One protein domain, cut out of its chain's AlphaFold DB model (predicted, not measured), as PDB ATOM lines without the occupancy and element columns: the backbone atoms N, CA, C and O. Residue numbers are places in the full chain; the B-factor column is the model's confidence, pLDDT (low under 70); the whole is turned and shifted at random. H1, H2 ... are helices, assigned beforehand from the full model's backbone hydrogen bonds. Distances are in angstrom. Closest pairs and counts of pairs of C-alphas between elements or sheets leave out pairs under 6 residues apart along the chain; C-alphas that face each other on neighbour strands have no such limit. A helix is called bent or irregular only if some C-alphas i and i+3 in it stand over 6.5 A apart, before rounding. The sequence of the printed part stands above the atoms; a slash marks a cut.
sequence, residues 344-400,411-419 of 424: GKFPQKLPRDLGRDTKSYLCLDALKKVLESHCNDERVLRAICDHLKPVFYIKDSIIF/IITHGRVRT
ATOM      1  N   GLY A 344     131.172 136.393 165.809       71.00
ATOM      2  CA  GLY A 344     131.295 136.173 164.363       71.00
ATOM      3  C   GLY A 344     132.563 136.789 163.761       71.00
ATOM      4  O   GLY A 344     133.179 136.203 162.869       71.00
ATOM      5  N   LYS A 345     132.982 137.955 164.267       73.06
ATOM      6  CA  LYS A 345     134.168 138.688 163.785       73.06
ATOM      7  C   LYS A 345     135.439 138.343 164.557       73.06
ATOM      8  O   LYS A 345     136.534 138.580 164.057       73.06
ATOM      9  N   PHE A 346     135.319 137.783 165.759       77.19
ATOM     10  CA  PHE A 346     136.454 137.433 166.606       77.19
ATOM     11  C   PHE A 346     137.412 136.453 165.908       77.19
ATOM     12  O   PHE A 346     138.580 136.809 165.774       77.19
ATOM     13  N   PRO A 347     136.957 135.322 165.326       72.62
ATOM     14  CA  PRO A 347     137.836 134.401 164.601       72.62
ATOM     15  C   PRO A 347     138.493 135.016 163.358       72.62
ATOM     16  O   PRO A 347     139.512 134.508 162.909       72.62
ATOM     17  N   GLN A 348     137.932 136.096 162.798       73.12
ATOM     18  CA  GLN A 348     138.498 136.797 161.636       73.12
ATOM     19  C   GLN A 348     139.648 137.740 162.017       73.12
ATOM     20  O   GLN A 348     140.467 138.075 161.168       73.12
ATOM     21  N   LYS A 349     139.720 138.168 163.286       78.12
ATOM     22  CA  LYS A 349     140.848 138.947 163.822       78.12
ATOM     23  C   LYS A 349     142.058 138.070 164.154       78.12
ATOM     24  O   LYS A 349     143.141 138.597 164.393       78.12
ATOM     25  N   LEU A 350     141.868 136.751 164.212       80.56
ATOM     26  CA  LEU A 350     142.917 135.780 164.493       80.56
ATOM     27  C   LEU A 350     143.592 135.322 163.184       80.56
ATOM     28  O   LEU A 350     142.967 135.355 162.121       80.56
ATOM     29  N   PRO A 351     144.852 134.851 163.244       85.69
ATOM     30  CA  PRO A 351     145.474 134.135 162.132       85.69
ATOM     31  C   PRO A 351     144.581 132.977 161.669       85.69
ATOM     32  O   PRO A 351     143.927 132.343 162.498       85.69
ATOM     33  N   ARG A 352     144.574 132.683 160.360       80.62
ATOM     34  CA  ARG A 352     143.658 131.697 159.748       80.62
ATOM     35  C   ARG A 352     143.659 130.351 160.476       80.62
ATOM     36  O   ARG A 352     142.585 129.815 160.731       80.62
ATOM     37  N   ASP A 353     144.837 129.860 160.850       82.06
ATOM     38  CA  ASP A 353     144.994 128.571 161.533       82.06
ATOM     39  C   ASP A 353     144.355 128.589 162.931       82.06
ATOM     40  O   ASP A 353     143.537 127.735 163.257       82.06
ATOM     41  N   LEU A 354     144.616 129.635 163.722       82.94
ATOM     42  CA  LEU A 354     144.070 129.762 165.078       82.94
ATOM     43  C   LEU A 354     142.553 130.016 165.071       82.94
ATOM     44  O   LEU A 354     141.825 129.514 165.929       82.94
ATOM     45  N   GLY A 355     142.062 130.783 164.094       82.06
ATOM     46  CA  GLY A 355     140.631 130.990 163.883       82.06
ATOM     47  C   GLY A 355     139.910 129.689 163.521       82.06
ATOM     48  O   GLY A 355     138.835 129.423 164.064       82.06
ATOM     49  N   ARG A 356     140.519 128.866 162.656       79.56
ATOM     50  CA  ARG A 356     140.019 127.537 162.279       79.56
ATOM     51  C   ARG A 356     139.941 126.611 163.488       79.56
ATOM     52  O   ARG A 356     138.873 126.074 163.774       79.56
ATOM     53  N   ASP A 357     141.033 126.486 164.234       82.25
ATOM     54  CA  ASP A 357     141.099 125.596 165.396       82.25
ATOM     55  C   ASP A 357     140.098 126.007 166.482       82.25
ATOM     56  O   ASP A 357     139.413 125.161 167.052       82.25
ATOM     57  N   THR A 358     139.925 127.314 166.709       81.81
ATOM     58  CA  THR A 358     138.942 127.835 167.675       81.81
ATOM     59  C   THR A 358     137.506 127.506 167.258       81.81
ATOM     60  O   THR A 358     136.710 127.056 168.083       81.81
ATOM     61  N   LYS A 359     137.154 127.711 165.980       79.12
ATOM     62  CA  LYS A 359     135.822 127.362 165.455       79.12
ATOM     63  C   LYS A 359     135.560 125.865 165.545       79.12
ATOM     64  O   LYS A 359     134.491 125.455 165.990       79.12
ATOM     65  N   SER A 360     136.547 125.071 165.137       80.62
ATOM     66  CA  SER A 360     136.481 123.620 165.184       80.62
ATOM     67  C   SER A 360     136.265 123.147 166.619       80.62
ATOM     68  O   SER A 360     135.319 122.414 166.867       80.62
ATOM     69  N   TYR A 361     137.031 123.654 167.583       82.44
ATOM     70  CA  TYR A 361     136.871 123.297 168.992       82.44
ATOM     71  C   TYR A 361     135.474 123.623 169.546       82.44
ATOM     72  O   TYR A 361     134.864 122.794 170.212       82.44
ATOM     73  N   LEU A 362     134.930 124.807 169.246       79.94
ATOM     74  CA  LEU A 362     133.613 125.223 169.747       79.94
ATOM     75  C   LEU A 362     132.448 124.441 169.126       79.94
ATOM     76  O   LEU A 362     131.395 124.310 169.748       79.94
ATOM     77  N   CYS A 363     132.606 123.974 167.887       79.88
ATOM     78  CA  CYS A 363     131.527 123.357 167.126       79.88
ATOM     79  C   CYS A 363     131.581 121.824 167.108       79.88
ATOM     80  O   CYS A 363     130.525 121.191 167.097       79.88
ATOM     81  N   LEU A 364     132.776 121.225 167.146       81.56
ATOM     82  CA  LEU A 364     132.975 119.781 166.998       81.56
ATOM     83  C   LEU A 364     132.134 118.968 167.981       81.56
ATOM     84  O   LEU A 364     131.520 117.990 167.567       81.56
ATOM     85  N   ASP A 365     132.053 119.380 169.245       80.06
ATOM     86  CA  ASP A 365     131.282 118.653 170.260       80.06
ATOM     87  C   ASP A 365     129.774 118.678 169.986       80.06
ATOM     88  O   ASP A 365     129.078 117.686 170.205       80.06
ATOM     89  N   ALA A 366     129.250 119.805 169.496       79.44
ATOM     90  CA  ALA A 366     127.842 119.919 169.124       79.44
ATOM     91  C   ALA A 366     127.540 119.124 167.849       79.44
ATOM     92  O   ALA A 366     126.490 118.495 167.743       79.44
ATOM     93  N   LEU A 367     128.475 119.129 166.897       80.81
ATOM     94  CA  LEU A 367     128.310 118.466 165.613       80.81
ATOM     95  C   LEU A 367     128.440 116.944 165.739       80.81
ATOM     96  O   LEU A 367     127.619 116.235 165.170       80.81
ATOM     97  N   LYS A 368     129.391 116.439 166.543       80.06
ATOM     98  CA  LYS A 368     129.538 115.003 166.843       80.06
ATOM     99  C   LYS A 368     128.248 114.434 167.438       80.06
ATOM    100  O   LYS A 368     127.724 113.472 166.899       80.06
ATOM    101  N   LYS A 369     127.650 115.105 168.430       78.94
ATOM    102  CA  LYS A 369     126.380 114.664 169.043       78.94
ATOM    103  C   LYS A 369     125.206 114.555 168.066       78.94
ATOM    104  O   LYS A 369     124.287 113.784 168.309       78.94
ATOM    105  N   VAL A 370     125.189 115.366 167.007       75.19
ATOM    106  CA  VAL A 370     124.075 115.419 166.043       75.19
ATOM    107  C   VAL A 370     124.331 114.524 164.826       75.19
ATOM    108  O   VAL A 370     123.396 113.912 164.317       75.19
ATOM    109  N   LEU A 371     125.582 114.432 164.363       74.19
ATOM    110  CA  LEU A 371     125.986 113.694 163.158       74.19
ATOM    111  C   LEU A 371     126.678 112.352 163.436       74.19
ATOM    112  O   LEU A 371     127.133 111.713 162.487       74.19
ATOM    113  N   GLU A 372     126.694 111.892 164.689       67.62
ATOM    114  CA  GLU A 372     127.266 110.610 165.139       67.62
ATOM    115  C   GLU A 372     126.830 109.404 164.285       67.62
ATOM    116  O   GLU A 372     127.570 108.436 164.145       67.62
ATOM    117  N   SER A 373     125.644 109.463 163.674       59.88
ATOM    118  CA  SER A 373     125.101 108.396 162.826       59.88
ATOM    119  C   SER A 373     125.381 108.546 161.325       59.88
ATOM    120  O   SER A 373     125.187 107.582 160.591       59.88
ATOM    121  N   HIS A 374     125.809 109.721 160.850       64.81
ATOM    122  CA  HIS A 374     125.877 110.035 159.413       64.81
ATOM    123  C   HIS A 374     127.300 110.272 158.898       64.81
ATOM    124  O   HIS A 374     127.551 110.072 157.710       64.81
ATOM    125  N   CYS A 375     128.241 110.709 159.741       63.59
ATOM    126  CA  CYS A 375     129.609 110.961 159.296       63.59
ATOM    127  C   CYS A 375     130.607 110.860 160.458       63.59
ATOM    128  O   CYS A 375     130.562 111.666 161.383       63.59
ATOM    129  N   ASN A 376     131.534 109.899 160.381       68.69
ATOM    130  CA  ASN A 376     132.588 109.699 161.386       68.69
ATOM    131  C   ASN A 376     133.941 110.307 160.976       68.69
ATOM    132  O   ASN A 376     134.892 110.294 161.758       68.69
ATOM    133  N   ASP A 377     134.039 110.868 159.768       80.12
ATOM    134  CA  ASP A 377     135.280 111.455 159.275       80.12
ATOM    135  C   ASP A 377     135.514 112.847 159.869       80.12
ATOM    136  O   ASP A 377     134.908 113.843 159.463       80.12
ATOM    137  N   GLU A 378     136.483 112.947 160.786       79.12
ATOM    138  CA  GLU A 378     136.850 114.225 161.411       79.12
ATOM    139  C   GLU A 378     137.222 115.311 160.392       79.12
ATOM    140  O   GLU A 378     137.015 116.496 160.649       79.12
ATOM    141  N   ARG A 379     137.758 114.932 159.224       81.31
ATOM    142  CA  ARG A 379     138.119 115.879 158.157       81.31
ATOM    143  C   ARG A 379     136.888 116.567 157.566       81.31
ATOM    144  O   ARG A 379     136.927 117.775 157.341       81.31
ATOM    145  N   VAL A 380     135.806 115.818 157.358       82.75
ATOM    146  CA  VAL A 380     134.540 116.341 156.828       82.75
ATOM    147  C   VAL A 380     133.858 117.208 157.884       82.75
ATOM    148  O   VAL A 380     133.456 118.330 157.583       82.75
ATOM    149  N   LEU A 381     133.833 116.760 159.145       82.38
ATOM    150  CA  LEU A 381     133.323 117.573 160.255       82.38
ATOM    151  C   LEU A 381     134.060 118.910 160.390       82.38
ATOM    152  O   LEU A 381     133.418 119.944 160.579       82.38
ATOM    153  N   ARG A 382     135.395 118.918 160.273       80.75
ATOM    154  CA  ARG A 382     136.182 120.162 160.310       80.75
ATOM    155  C   ARG A 382     135.854 121.079 159.136       80.75
ATOM    156  O   ARG A 382     135.690 122.274 159.352       80.75
ATOM    157  N   ALA A 383     135.691 120.536 157.929       83.25
ATOM    158  CA  ALA A 383     135.279 121.326 156.769       83.25
ATOM    159  C   ALA A 383     133.894 121.969 156.971       83.25
ATOM    160  O   ALA A 383     133.701 123.137 156.640       83.25
ATOM    161  N   ILE A 384     132.950 121.253 157.592       82.94
ATOM    162  CA  ILE A 384     131.637 121.805 157.961       82.94
ATOM    163  C   ILE A 384     131.789 122.907 159.027       82.94
ATOM    164  O   ILE A 384     131.194 123.977 158.895       82.94
ATOM    165  N   CYS A 385     132.630 122.697 160.050       81.88
ATOM    166  CA  CYS A 385     132.905 123.692 161.100       81.88
ATOM    167  C   CYS A 385     133.461 125.016 160.550       81.88
ATOM    168  O   CYS A 385     133.150 126.081 161.085       81.88
ATOM    169  N   ASP A 386     134.248 124.970 159.473       80.62
ATOM    170  CA  ASP A 386     134.829 126.167 158.854       80.62
ATOM    171  C   ASP A 386     133.760 127.090 158.250       80.62
ATOM    172  O   ASP A 386     133.893 128.324 158.315       80.62
ATOM    173  N   HIS A 387     132.683 126.498 157.723       80.62
ATOM    174  CA  HIS A 387     131.569 127.200 157.087       80.62
ATOM    175  C   HIS A 387     130.461 127.627 158.057       80.62
ATOM    176  O   HIS A 387     129.651 128.490 157.712       80.62
ATOM    177  N   LEU A 388     130.442 127.091 159.279       79.69
ATOM    178  CA  LEU A 388     129.430 127.440 160.270       79.69
ATOM    179  C   LEU A 388     129.581 128.878 160.782       79.69
ATOM    180  O   LEU A 388     130.679 129.380 161.055       79.69
ATOM    181  N   LYS A 389     128.433 129.547 160.931       80.38
ATOM    182  CA  LYS A 389     128.318 130.911 161.456       80.38
ATOM    183  C   LYS A 389     127.503 130.889 162.753       80.38
ATOM    184  O   LYS A 389     126.374 130.404 162.741       80.38
ATOM    185  N   PRO A 390     128.035 131.413 163.871       78.12
ATOM    186  CA  PRO A 390     127.280 131.493 165.114       78.12
ATOM    187  C   PRO A 390     126.194 132.575 165.015       78.12
ATOM    188  O   PRO A 390     126.483 133.716 164.653       78.12
ATOM    189  N   VAL A 391     124.958 132.225 165.382       80.56
ATOM    190  CA  VAL A 391     123.796 133.132 165.405       80.56
ATOM    191  C   VAL A 391     123.117 133.059 166.772       80.56
ATOM    192  O   VAL A 391     123.028 131.991 167.374       80.56
ATOM    193  N   PHE A 392     122.642 134.203 167.272       81.50
ATOM    194  CA  PHE A 392     121.962 134.310 168.565       81.50
ATOM    195  C   PHE A 392     120.511 134.737 168.378       81.50
ATOM    196  O   PHE A 392     120.235 135.729 167.702       81.50
ATOM    197  N   TYR A 393     119.606 134.038 169.056       82.81
ATOM    198  CA  TYR A 393     118.175 134.324 169.070       82.81
ATOM    199  C   TYR A 393     117.719 134.649 170.495       82.81
ATOM    200  O   TYR A 393     118.193 134.064 171.467       82.81
ATOM    201  N   ILE A 394     116.806 135.612 170.628       83.38
ATOM    202  CA  ILE A 394     116.200 135.965 171.919       83.38
ATOM    203  C   ILE A 394     114.976 135.099 172.194       83.38
ATOM    204  O   ILE A 394     114.359 134.553 171.284       83.38
ATOM    205  N   LYS A 395     114.562 135.024 173.460       80.81
ATOM    206  CA  LYS A 395     113.309 134.359 173.830       80.81
ATOM    207  C   LYS A 395     112.131 134.907 173.005       80.81
ATOM    208  O   LYS A 395     112.001 136.125 172.864       80.81
ATOM    209  N   ASP A 396     111.299 133.991 172.514       78.62
ATOM    210  CA  ASP A 396     110.094 134.247 171.714       78.62
ATOM    211  C   ASP A 396     110.371 134.853 170.320       78.62
ATOM    212  O   ASP A 396     109.478 135.426 169.696       78.62
ATOM    213  N   SER A 397     111.600 134.732 169.795       83.00
ATOM    214  CA  SER A 397     111.860 135.029 168.385       83.00
ATOM    215  C   SER A 397     111.505 133.857 167.480       83.00
ATOM    216  O   SER A 397     111.939 132.731 167.717       83.00
ATOM    217  N   ILE A 398     110.785 134.158 166.404       83.81
ATOM    218  CA  ILE A 398     110.529 133.234 165.300       83.81
ATOM    219  C   ILE A 398     111.835 133.056 164.513       83.81
ATOM    220  O   ILE A 398     112.447 134.054 164.134       83.81
ATOM    221  N   ILE A 399     112.268 131.802 164.343       84.75
ATOM    222  CA  ILE A 399     113.442 131.424 163.535       84.75
ATOM    223  C   ILE A 399     113.003 131.157 162.094       84.75
ATOM    224  O   ILE A 399     113.617 131.669 161.171       84.75
ATOM    225  N   PHE A 400     111.906 130.414 161.934       83.19
ATOM    226  CA  PHE A 400     111.317 130.066 160.648       83.19
ATOM    227  C   PHE A 400     109.830 130.375 160.643       83.19
ATOM    228  O   PHE A 400     109.129 130.046 161.611       83.19
ATOM    229  N   ILE A 411     121.987 124.281 163.587       83.00
ATOM    230  CA  ILE A 411     122.386 123.332 164.626       83.00
ATOM    231  C   ILE A 411     122.247 124.041 165.971       83.00
ATOM    232  O   ILE A 411     122.880 125.069 166.216       83.00
ATOM    233  N   ILE A 412     121.400 123.503 166.848       84.94
ATOM    234  CA  ILE A 412     121.167 124.079 168.174       84.94
ATOM    235  C   ILE A 412     122.322 123.665 169.083       84.94
ATOM    236  O   ILE A 412     122.388 122.531 169.548       84.94
ATOM    237  N   THR A 413     123.232 124.597 169.351       79.19
ATOM    238  CA  THR A 413     124.361 124.379 170.267       79.19
ATOM    239  C   THR A 413     123.966 124.595 171.727       79.19
ATOM    240  O   THR A 413     124.406 123.860 172.606       79.19
ATOM    241  N   HIS A 414     123.114 125.590 171.998       79.88
ATOM    242  CA  HIS A 414     122.645 125.922 173.339       79.88
ATOM    243  C   HIS A 414     121.241 126.549 173.303       79.88
ATOM    244  O   HIS A 414     120.967 127.436 172.496       79.88
ATOM    245  N   GLY A 415     120.356 126.114 174.207       84.56
ATOM    246  CA  GLY A 415     118.989 126.629 174.342       84.56
ATOM    247  C   GLY A 415     117.898 125.608 174.005       84.56
ATOM    248  O   GLY A 415     118.163 124.428 173.797       84.56
ATOM    249  N   ARG A 416     116.639 126.062 173.999       84.56
ATOM    250  CA  ARG A 416     115.469 125.251 173.629       84.56
ATOM    251  C   ARG A 416     114.652 125.973 172.571       84.56
ATOM    252  O   ARG A 416     114.285 127.131 172.766       84.56
ATOM    253  N   VAL A 417     114.327 125.258 171.501       88.19
ATOM    254  CA  VAL A 417     113.453 125.721 170.421       88.19
ATOM    255  C   VAL A 417     112.131 124.966 170.520       88.19
ATOM    256  O   VAL A 417     112.105 123.797 170.901       88.19
ATOM    257  N   ARG A 418     111.019 125.647 170.231       86.31
ATOM    258  CA  ARG A 418     109.689 125.036 170.154       86.31
ATOM    259  C   ARG A 418     109.158 125.189 168.742       86.31
ATOM    260  O   ARG A 418     109.183 126.286 168.195       86.31
ATOM    261  N   THR A 419     108.644 124.100 168.194       86.12
ATOM    262  CA  THR A 419     107.911 124.081 166.931       86.12
ATOM    263  C   THR A 419     106.420 124.149 167.239       86.12
ATOM    264  O   THR A 419     105.903 123.311 167.975       86.12
TER     265      THR A 419
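Overview. This is residues 344 to 400 and 411 to 419 of the 424 residues of the protein "Putative cGMP-dependent kinase, Ion transport domain-containing protein" of Rosa chinensis (UniProt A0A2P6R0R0). A long kinked helix, H2, has the short helix H1 at its first end, and H3 folds back to pack on its middle; beyond these helices, residues 388 to 400 run away as a long unnamed arm. A separate printed piece past a cut, residues 411 to 419, also reaches out on the arm's side. The printed part has 66 residues with three named helices, H1, H2 and H3 in that order along the chain, and no named strand; its class is all helix, with 34 residues in named elements. The whole is loose, with a radius of gyration of the C-alphas of 13.5 A, and flat, spanning 37 by 33 by 16 A.

Along the chain. Begin at Gly 344, then find C-alpha 346 at (136.454, 137.433, 166.606), where H1 starts; it covers residues 346 to 349. After a tight link of 2 residues, H2 covers residues 352 to 371, running 25.5 A from C-alpha 352 at (143.658, 131.697, 159.748) to C-alpha 371. Look near residue 365 for a kink of 48 degrees in H2; H2 is irregular, but only just, with C-alphas 362 and 365 standing 7.0 A apart. A short link of 6 residues leads to H3, residues 378 to 387, which runs 14.7 A and ends at C-alpha 387 at (131.569, 127.200, 157.087).

Arrangement. Start with H2, which touches both other helices. H1 touches H2, whose residues 354 to 359 alone take part, and the closest C-alphas, those of Pro 347 and Gly 355, are 4.5 A apart. H3 touches H2, and here the closest C-alphas are those of Ser 360 and Cys 385, at 5.4 A. The centres of H2 and H3 are 7.5 A apart. They run opposite ways at a steep tilt of 68 degrees, only just short of about perpendicular, though the line of H2 is a rough one. H1 and H3 are apart. Along the backbones, 14 of 16 O i to N i+4 pairs in H2 and 5 of 6 in H3 are within hydrogen-bond range, while H1 is too short for such a pair.

Size, cuts and confidence. The two C-alphas farthest apart, those of Pro 351 and Thr 419, are 39.2 A apart. Residues 388 to 400 hold no named element, and their C-alphas lie 5 to 22 A from the mean of all C-alphas. Residues 401 to 410 are not printed, and C-alphas 400 and 411 stand 13.6 A apart across that cut. Neither link between the helices is long. The mean pLDDT of the printed part is 79.6; look for the low values, under 70, at residues 372 to 376.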